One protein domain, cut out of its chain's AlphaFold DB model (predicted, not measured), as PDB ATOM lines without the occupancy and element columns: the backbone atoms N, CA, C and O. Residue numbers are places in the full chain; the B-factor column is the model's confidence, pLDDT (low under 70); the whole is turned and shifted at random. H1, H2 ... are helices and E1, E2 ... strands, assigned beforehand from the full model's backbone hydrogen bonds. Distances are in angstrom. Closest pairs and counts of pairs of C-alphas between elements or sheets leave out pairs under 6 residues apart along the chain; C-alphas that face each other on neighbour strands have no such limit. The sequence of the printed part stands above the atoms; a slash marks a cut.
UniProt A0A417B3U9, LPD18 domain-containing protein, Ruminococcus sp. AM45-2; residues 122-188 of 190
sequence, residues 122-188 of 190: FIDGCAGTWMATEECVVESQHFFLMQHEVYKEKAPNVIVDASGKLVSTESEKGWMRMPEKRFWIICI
ATOM      1  N   PHE A 122      49.322 -21.700  12.711       77.75
ATOM      2  CA  PHE A 122      50.510 -21.648  13.556       77.75
ATOM      3  C   PHE A 122      50.161 -22.206  14.931       77.75
ATOM      4  O   PHE A 122      49.226 -21.733  15.575       77.75
ATOM      5  N   ILE A 123      50.907 -23.219  15.359       79.62
ATOM      6  CA  ILE A 123      50.731 -23.865  16.659       79.62
ATOM      7  C   ILE A 123      51.938 -23.493  17.515       79.62
ATOM      8  O   ILE A 123      53.078 -23.763  17.134       79.62
ATOM      9  N   ASP A 124      51.697 -22.878  18.670       74.38
ATOM     10  CA  ASP A 124      52.765 -22.474  19.584       74.38
ATOM     11  C   ASP A 124      53.627 -23.680  19.988       74.38
ATOM     12  O   ASP A 124      53.129 -24.703  20.457       74.38
ATOM     13  N   GLY A 125      54.944 -23.556  19.805       75.31
ATOM     14  CA  GLY A 125      55.903 -24.634  20.067       75.31
ATOM     15  C   GLY A 125      56.099 -25.623  18.911       75.31
ATOM     16  O   GLY A 125      56.958 -26.498  19.010       75.31
ATOM     17  N   CYS A 126      55.378 -25.473  17.798       79.31
ATOM     18  CA  CYS A 126      55.559 -26.276  16.593       79.31
ATOM     19  C   CYS A 126      55.995 -25.389  15.419       79.31
ATOM     20  O   CYS A 126      55.361 -24.386  15.103       79.31
ATOM     21  N   ALA A 127      57.085 -25.761  14.748       76.06
ATOM     22  CA  ALA A 127      57.539 -25.035  13.567       76.06
ATOM     23  C   ALA A 127      56.608 -25.285  12.372       76.06
ATOM     24  O   ALA A 127      56.098 -26.392  12.197       76.06
ATOM     25  N   GLY A 128      56.447 -24.263  11.531       80.12
ATOM     26  CA  GLY A 128      55.704 -24.356  10.277       80.12
ATOM     27  C   GLY A 128      54.193 -24.195  10.427       80.12
ATOM     28  O   GLY A 128      53.691 -23.745  11.457       80.12
ATOM     29  N   THR A 129      53.486 -24.523   9.348       81.12
ATOM     30  CA  THR A 129      52.029 -24.449   9.256       81.12
ATOM     31  C   THR A 129      51.396 -25.828   9.283       81.12
ATOM     32  O   THR A 129      51.942 -26.812   8.768       81.12
ATOM     33  N   TRP A 130      50.209 -25.875   9.872       88.19
ATOM     34  CA  TRP A 130      49.495 -27.104  10.160       88.19
ATOM     35  C   TRP A 130      48.066 -27.031   9.628       88.19
ATOM     36  O   TRP A 130      47.436 -25.970   9.647       88.19
ATOM     37  N   MET A 131      47.554 -28.171   9.175       88.25
ATOM     38  CA  MET A 131      46.171 -28.326   8.738       88.25
ATOM     39  C   MET A 131      45.462 -29.409   9.536       88.25
ATOM     40  O   MET A 131      46.078 -30.411   9.895       88.25
ATOM     41  N   ALA A 132      44.178 -29.202   9.809       90.94
ATOM     42  CA  ALA A 132      43.353 -30.205  10.460       90.94
ATOM     43  C   ALA A 132      43.070 -31.355   9.489       90.94
ATOM     44  O   ALA A 132      42.791 -31.135   8.309       90.94
ATOM     45  N   THR A 133      43.161 -32.585   9.986       89.38
ATOM     46  CA  THR A 133      42.871 -33.796   9.206       89.38
ATOM     47  C   THR A 133      41.756 -34.625   9.822       89.38
ATOM     48  O   THR A 133      41.005 -35.263   9.093       89.38
ATOM     49  N   GLU A 134      41.628 -34.606  11.150       85.88
ATOM     50  CA  GLU A 134      40.607 -35.354  11.886       85.88
ATOM     51  C   GLU A 134      40.089 -34.538  13.075       85.88
ATOM     52  O   GLU A 134      40.799 -33.683  13.606       85.88
ATOM     53  N   GLU A 135      38.860 -34.830  13.501       84.00
ATOM     54  CA  GLU A 135      38.181 -34.211  14.640       84.00
ATOM     55  C   GLU A 135      37.597 -35.294  15.553       84.00
ATOM     56  O   GLU A 135      37.011 -36.268  15.084       84.00
ATOM     57  N   CYS A 136      37.752 -35.119  16.865       78.56
ATOM     58  CA  CYS A 136      37.137 -35.954  17.887       78.56
ATOM     59  C   CYS A 136      36.520 -35.063  18.952       78.56
ATOM     60  O   CYS A 136      37.068 -34.020  19.312       78.56
ATOM     61  N   VAL A 137      35.389 -35.517  19.483       75.19
ATOM     62  CA  VAL A 137      34.697 -34.877  20.593       75.19
ATOM     63  C   VAL A 137      34.767 -35.796  21.807       75.19
ATOM     64  O   VAL A 137      34.269 -36.919  21.762       75.19
ATOM     65  N   VAL A 138      35.367 -35.312  22.894       70.94
ATOM     66  CA  VAL A 138      35.472 -36.010  24.187       70.94
ATOM     67  C   VAL A 138      34.864 -35.104  25.244       70.94
ATOM     68  O   VAL A 138      35.263 -33.948  25.339       70.94
ATOM     69  N   GLU A 139      33.875 -35.584  26.000       70.38
ATOM     70  CA  GLU A 139      33.189 -34.791  27.041       70.38
ATOM     71  C   GLU A 139      32.697 -33.407  26.551       70.38
ATOM     72  O   GLU A 139      32.731 -32.415  27.273       70.38
ATOM     73  N   SER A 140      32.216 -33.323  25.305       63.09
ATOM     74  CA  SER A 140      31.807 -32.065  24.638       63.09
ATOM     75  C   SER A 140      32.947 -31.084  24.309       63.09
ATOM     76  O   SER A 140      32.687 -29.950  23.899       63.09
ATOM     77  N   GLN A 141      34.206 -31.503  24.432       69.75
ATOM     78  CA  GLN A 141      35.381 -30.761  23.985       69.75
ATOM     79  C   GLN A 141      35.904 -31.322  22.658       69.75
ATOM     80  O   GLN A 141      36.090 -32.526  22.507       69.75
ATOM     81  N   HIS A 142      36.163 -30.430  21.702       79.81
ATOM     82  CA  HIS A 142      36.680 -30.792  20.384       79.81
ATOM     83  C   HIS A 142      38.210 -30.787  20.369       79.81
ATOM     84  O   HIS A 142      38.847 -29.838  20.846       79.81
ATOM     85  N   PHE A 143      38.775 -31.823  19.761       84.19
ATOM     86  CA  PHE A 143      40.196 -32.012  19.516       84.19
ATOM     87  C   PHE A 143      40.424 -32.283  18.039       84.19
ATOM     88  O   PHE A 143      39.611 -32.944  17.394       84.19
ATOM     89  N   PHE A 144      41.550 -31.802  17.526       88.00
ATOM     90  CA  PHE A 144      41.900 -31.912  16.121       88.00
ATOM     91  C   PHE A 144      43.273 -32.540  15.970       88.00
ATOM     92  O   PHE A 144      44.234 -32.113  16.618       88.00
ATOM     93  N   LEU A 145      43.356 -33.547  15.105       89.69
ATOM     94  CA  LEU A 145      44.632 -34.043  14.618       89.69
ATOM     95  C   LEU A 145      45.121 -33.090  13.530       89.69
ATOM     96  O   LEU A 145      44.395 -32.788  12.582       89.69
ATOM     97  N   MET A 146      46.348 -32.620  13.689       89.75
ATOM     98  CA  MET A 146      46.967 -31.641  12.816       89.75
ATOM     99  C   MET A 146      48.162 -32.264  12.104       89.75
ATOM    100  O   MET A 146      49.063 -32.819  12.742       89.75
ATOM    101  N   GLN A 147      48.202 -32.101  10.785       91.56
ATOM    102  CA  GLN A 147      49.305 -32.525   9.934       91.56
ATOM    103  C   GLN A 147      50.106 -31.311   9.453       91.56
ATOM    104  O   GLN A 147      49.538 -30.288   9.063       91.56
ATOM    105  N   HIS A 148      51.435 -31.431   9.441       88.81
ATOM    106  CA  HIS A 148      52.308 -30.388   8.909       88.81
ATOM    107  C   HIS A 148      52.109 -30.253   7.391       88.81
ATOM    108  O   HIS A 148      52.277 -31.220   6.652       88.81
ATOM    109  N   GLU A 149      51.856 -29.048   6.880       79.12
ATOM    110  CA  GLU A 149      51.482 -28.869   5.466       79.12
ATOM    111  C   GLU A 149      52.634 -29.143   4.487       79.12
ATOM    112  O   GLU A 149      52.442 -29.775   3.447       79.12
ATOM    113  N   VAL A 150      53.850 -28.699   4.832       84.62
ATOM    114  CA  VAL A 150      55.058 -28.914   4.009       84.62
ATOM    115  C   VAL A 150      55.602 -30.340   4.128       84.62
ATOM    116  O   VAL A 150      55.840 -30.999   3.118       84.62
ATOM    117  N   TYR A 151      55.828 -30.822   5.352       79.81
ATOM    118  CA  TYR A 151      56.480 -32.114   5.583       79.81
ATOM    119  C   TYR A 151      55.519 -33.305   5.561       79.81
ATOM    120  O   TYR A 151      55.971 -34.428   5.332       79.81
ATOM    121  N   LYS A 152      54.212 -33.074   5.731       83.75
ATOM    122  CA  LYS A 152      53.167 -34.105   5.758       83.75
ATOM    123  C   LYS A 152      53.553 -35.245   6.704       83.75
ATOM    124  O   LYS A 152      54.010 -34.990   7.811       83.75
ATOM    125  N   GLU A 153      53.464 -36.485   6.234       79.31
ATOM    126  CA  GLU A 153      53.815 -37.718   6.954       79.31
ATOM    127  C   GLU A 153      55.279 -37.790   7.432       79.31
ATOM    128  O   GLU A 153      55.626 -38.663   8.223       79.31
ATOM    129  N   LYS A 154      56.164 -36.900   6.955       78.44
ATOM    130  CA  LYS A 154      57.556 -36.829   7.429       78.44
ATOM    131  C   LYS A 154      57.693 -36.089   8.761       78.44
ATOM    132  O   LYS A 154      58.755 -36.173   9.374       78.44
ATOM    133  N   ALA A 155      56.666 -35.357   9.188       79.31
ATOM    134  CA  ALA A 155      56.587 -34.743  10.505       79.31
ATOM    135  C   ALA A 155      55.589 -35.520  11.384       79.31
ATOM    136  O   ALA A 155      54.596 -36.023  10.860       79.31
ATOM    137  N   PRO A 156      55.830 -35.624  12.704       82.00
ATOM    138  CA  PRO A 156      54.853 -36.207  13.617       82.00
ATOM    139  C   PRO A 156      53.578 -35.362  13.621       82.00
ATOM    140  O   PRO A 156      53.657 -34.130  13.621       82.00
ATOM    141  N   ASN A 157      52.414 -36.011  13.666       85.12
ATOM    142  CA  ASN A 157      51.172 -35.269  13.846       85.12
ATOM    143  C   ASN A 157      51.123 -34.677  15.258       85.12
ATOM    144  O   ASN A 157      51.708 -35.205  16.217       85.12
ATOM    145  N   VAL A 158      50.387 -33.581  15.388       87.00
ATOM    146  CA  VAL A 158      50.141 -32.935  16.677       87.00
ATOM    147  C   VAL A 158      48.651 -32.849  16.933       87.00
ATOM    148  O   VAL A 158      47.852 -32.809  16.004       87.00
ATOM    149  N   ILE A 159      48.270 -32.854  18.204       88.00
ATOM    150  CA  ILE A 159      46.874 -32.745  18.613       88.00
ATOM    151  C   ILE A 159      46.692 -31.380  19.243       88.00
ATOM    152  O   ILE A 159      47.421 -31.027  20.173       88.00
ATOM    153  N   VAL A 160      45.709 -30.635  18.755       85.19
ATOM    154  CA  VAL A 160      45.305 -29.354  19.333       85.19
ATOM    155  C   VAL A 160      43.872 -29.425  19.832       85.19
ATOM    156  O   VAL A 160      43.073 -30.230  19.355       85.19
ATOM    157  N   ASP A 161      43.533 -28.586  20.802       84.69
ATOM    158  CA  ASP A 161      42.132 -28.329  21.121       84.69
ATOM    159  C   ASP A 161      41.511 -27.358  20.100       84.69
ATOM    160  O   ASP A 161      42.188 -26.791  19.237       84.69
ATOM    161  N   ALA A 162      40.205 -27.121  20.209       82.62
ATOM    162  CA  ALA A 162      39.492 -26.201  19.324       82.62
ATOM    163  C   ALA A 162      39.989 -24.743  19.336       82.62
ATOM    164  O   ALA A 162      39.567 -23.963  18.484       82.62
ATOM    165  N   SER A 163      40.837 -24.358  20.297       76.25
ATOM    166  CA  SER A 163      41.475 -23.038  20.355       76.25
ATOM    167  C   SER A 163      42.803 -22.967  19.588       76.25
ATOM    168  O   SER A 163      43.406 -21.897  19.499       76.25
ATOM    169  N   GLY A 164      43.271 -24.098  19.048       78.44
ATOM    170  CA  GLY A 164      44.579 -24.222  18.407       78.44
ATOM    171  C   GLY A 164      45.726 -24.413  19.396       78.44
ATOM    172  O   GLY A 164      46.890 -24.364  19.001       78.44
ATOM    173  N   LYS A 165      45.427 -24.644  20.680       83.19
ATOM    174  CA  LYS A 165      46.446 -24.911  21.692       83.19
ATOM    175  C   LYS A 165      46.917 -26.356  21.587       83.19
ATOM    176  O   LYS A 165      46.101 -27.273  21.559       83.19
ATOM    177  N   LEU A 166      48.234 -26.555  21.603       82.94
ATOM    178  CA  LEU A 166      48.853 -27.878  21.619       82.94
ATOM    179  C   LEU A 166      48.450 -28.664  22.877       82.94
ATOM    180  O   LEU A 166      48.663 -28.217  24.006       82.94
ATOM    181  N   VAL A 167      47.882 -29.849  22.664       84.25
ATOM    182  CA  VAL A 167      47.470 -30.801  23.705       84.25
ATOM    183  C   VAL A 167      48.479 -31.938  23.816       84.25
ATOM    184  O   VAL A 167      48.809 -32.356  24.924       84.25
ATOM    185  N   SER A 168      48.970 -32.454  22.686       80.12
ATOM    186  CA  SER A 168      49.944 -33.549  22.667       80.12
ATOM    187  C   SER A 168      50.673 -33.650  21.325       80.12
ATOM    188  O   SER A 168      50.204 -33.137  20.309       80.12
ATOM    189  N   THR A 169      51.809 -34.351  21.315       74.94
ATOM    190  CA  THR A 169      52.572 -34.696  20.106       74.94
ATOM    191  C   THR A 169      52.731 -36.211  20.007       74.94
ATOM    192  O   THR A 169      52.861 -36.900  21.023       74.94
ATOM    193  N   GLU A 170      52.771 -36.763  18.792       64.31
ATOM    194  CA  GLU A 170      52.993 -38.206  18.605       64.31
ATOM    195  C   GLU A 170      54.339 -38.704  19.177       64.31
ATOM    196  O   GLU A 170      54.474 -39.891  19.496       64.31
ATOM    197  N   SER A 171      55.318 -37.813  19.361       55.00
ATOM    198  CA  SER A 171      56.678 -38.136  19.808       55.00
ATOM    199  C   SER A 171      56.832 -38.449  21.301       55.00
ATOM    200  O   SER A 171      57.851 -39.025  21.678       55.00
ATOM    201  N   GLU A 172      55.869 -38.117  22.166       46.66
ATOM    202  CA  GLU A 172      56.127 -38.127  23.617       46.66
ATOM    203  C   GLU A 172      56.042 -39.486  24.324       46.66
ATOM    204  O   GLU A 172      56.512 -39.589  25.456       46.66
ATOM    205  N   LYS A 173      55.554 -40.566  23.696       39.75
ATOM    206  CA  LYS A 173      55.706 -41.931  24.243       39.75
ATOM    207  C   LYS A 173      55.875 -42.960  23.129       39.75
ATOM    208  O   LYS A 173      54.969 -43.205  22.328       39.75
ATOM    209  N   GLY A 174      57.057 -43.571  23.089       38.25
ATOM    210  CA  GLY A 174      57.382 -44.658  22.178       38.25
ATOM    211  C   GLY A 174      56.507 -45.879  22.434       38.25
ATOM    212  O   GLY A 174      56.684 -46.540  23.445       38.25
ATOM    213  N   TRP A 175      55.582 -46.165  21.513       34.22
ATOM    214  CA  TRP A 175      55.210 -47.515  21.072       34.22
ATOM    215  C   TRP A 175      54.195 -47.436  19.913       34.22
ATOM    216  O   TRP A 175      53.209 -46.702  19.991       34.22
ATOM    217  N   MET A 176      54.468 -48.244  18.883       33.62
ATOM    218  CA  MET A 176      53.639 -48.689  17.748       33.62
ATOM    219  C   MET A 176      53.100 -47.684  16.706       33.62
ATOM    220  O   MET A 176      52.346 -46.758  16.987       33.62
ATOM    221  N   ARG A 177      53.468 -47.998  15.450       37.38
ATOM    222  CA  ARG A 177      52.922 -47.520  14.170       37.38
ATOM    223  C   ARG A 177      51.397 -47.647  14.162       37.38
ATOM    224  O   ARG A 177      50.931 -48.764  14.337       37.38
ATOM    225  N   MET A 178      50.684 -46.540  13.929       35.78
ATOM    226  CA  MET A 178      49.405 -46.370  13.199       35.78
ATOM    227  C   MET A 178      48.674 -45.118  13.752       35.78
ATOM    228  O   MET A 178      48.143 -45.191  14.862       35.78
ATOM    229  N   PRO A 179      48.655 -43.978  13.028       45.09
ATOM    230  CA  PRO A 179      48.125 -42.698  13.530       45.09
ATOM    231  C   PRO A 179      46.611 -42.726  13.809       45.09
ATOM    232  O   PRO A 179      46.179 -42.277  14.871       45.09
ATOM    233  N   GLU A 180      45.826 -43.392  12.959       45.09
ATOM    234  CA  GLU A 180      44.357 -43.491  13.080       45.09
ATOM    235  C   GLU A 180      43.888 -44.155  14.391       45.09
ATOM    236  O   GLU A 180      42.781 -43.923  14.872       45.09
ATOM    237  N   LYS A 181      44.739 -44.980  15.022       46.69
ATOM    238  CA  LYS A 181      44.392 -45.674  16.274       46.69
ATOM    239  C   LYS A 181      44.691 -44.859  17.534       46.69
ATOM    240  O   LYS A 181      44.099 -45.150  18.569       46.69
ATOM    241  N   ARG A 182      45.576 -43.851  17.497       49.88
ATOM    242  CA  ARG A 182      45.918 -43.048  18.694       49.88
ATOM    243  C   ARG A 182      44.873 -41.987  19.016       49.88
ATOM    244  O   ARG A 182      44.602 -41.771  20.195       49.88
ATOM    245  N   PHE A 183      44.258 -41.388  18.000       49.84
ATOM    246  CA  PHE A 183      43.180 -40.424  18.196       49.84
ATOM    247  C   PHE A 183      41.993 -41.068  18.930       49.84
ATOM    248  O   PHE A 183      41.547 -40.569  19.960       49.84
ATOM    249  N   TRP A 184      41.614 -42.282  18.520       49.97
ATOM    250  CA  TRP A 184      40.599 -43.082  19.208       49.97
ATOM    251  C   TRP A 184      40.999 -43.521  20.627       49.97
ATOM    252  O   TRP A 184      40.150 -43.540  21.510       49.97
ATOM    253  N   ILE A 185      42.273 -43.831  20.899       50.03
ATOM    254  CA  ILE A 185      42.719 -44.221  22.254       50.03
ATOM    255  C   ILE A 185      42.659 -43.043  23.241       50.03
ATOM    256  O   ILE A 185      42.331 -43.258  24.408       50.03
ATOM    257  N   ILE A 186      42.937 -41.812  22.796       50.16
ATOM    258  CA  ILE A 186      42.779 -40.604  23.627       50.16
ATOM    259  C   ILE A 186      41.293 -40.310  23.878       50.16
ATOM    260  O   ILE A 186      40.945 -39.896  24.980       50.16
ATOM    261  N   CYS A 187      40.419 -40.599  22.910       46.47
ATOM    262  CA  CYS A 187      38.974 -40.418  23.059       46.47
ATOM    263  C   CYS A 187      38.263 -41.518  23.872       46.47
ATOM    264  O   CYS A 187      37.121 -41.318  24.269       46.47
ATOM    265  N   ILE A 188      38.912 -42.663  24.133       43.66
ATOM    266  CA  ILE A 188      38.328 -43.802  24.877       43.66
ATOM    267  C   ILE A 188      38.843 -43.908  26.332       43.66
ATOM    268  O   ILE A 188      38.159 -44.490  27.166       43.66
TER     269      ILE A 188
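This is residues 122 to 188 of the 190 residues of the protein "LPD18 domain-containing protein" of Ruminococcus sp. AM45-2 (UniProt A0A417B3U9). A twisted wall of four strands, made of a long hairpin E1 and E2 continued by the short strands E3 and E4, has one helix, H1, over the E1 and E2 part of one face. Residues 172 to 178, before H1, stick out as a free loop. The printed part has 67 residues, with four named strands and then one named helix; the sheet order is E1, E2, E3, E4, antiparallel throughout, and the class is mixed. It is compact, with a radius of gyration of the C-alphas of 11.4 A and spans of 31 by 28 by 18 A.

E1, residues 130 to 138, starts at C-alpha 130 (49.495, -27.104, 10.160), bends by 68 degrees at residue 133 and is 21.7 A long. E2, residues 141 to 148, is 22.7 A long. E3 is residues 158 to 161 and E4 residues 166 to 169. H1, residues 179 to 188, is 15.0 A long and ends at C-alpha 188 (38.328, -43.802, 24.877).

The strands form a meander, each the antiparallel neighbour of the one before; the sheet is only just strongly twisted, up to 4.3 A off its best plane. In the hairpin E1 and E2, N 133 and O 145 are 2.9 A apart, within hydrogen-bond range; so are N 146 and O 158, 2.8 A, in the hairpin E2 and E3, and N 159 and O 168, 2.9 A, in the hairpin E3 and E4. H1 is on the sheet, making two layers, helix on one face of a sheet, at a height over the sheet of 9.2 A. It lies over E1 and E2 and runs along the strands, at 16 degrees to E2 on the local plane. The closest C-alphas of E1 and H1 are those of Val 138 and Cys 187, 5.7 A. In H1, 4 of 6 O i to N i+4 pairs are within range. E1 and E4 are apart.

The two C-alphas farthest apart, of Glu 139 and Val 150, are 32.3 A apart. The printed part has no cut and no long link. Confidence is low, pLDDT under 70, at residues 140 to 141 and 170 to 188.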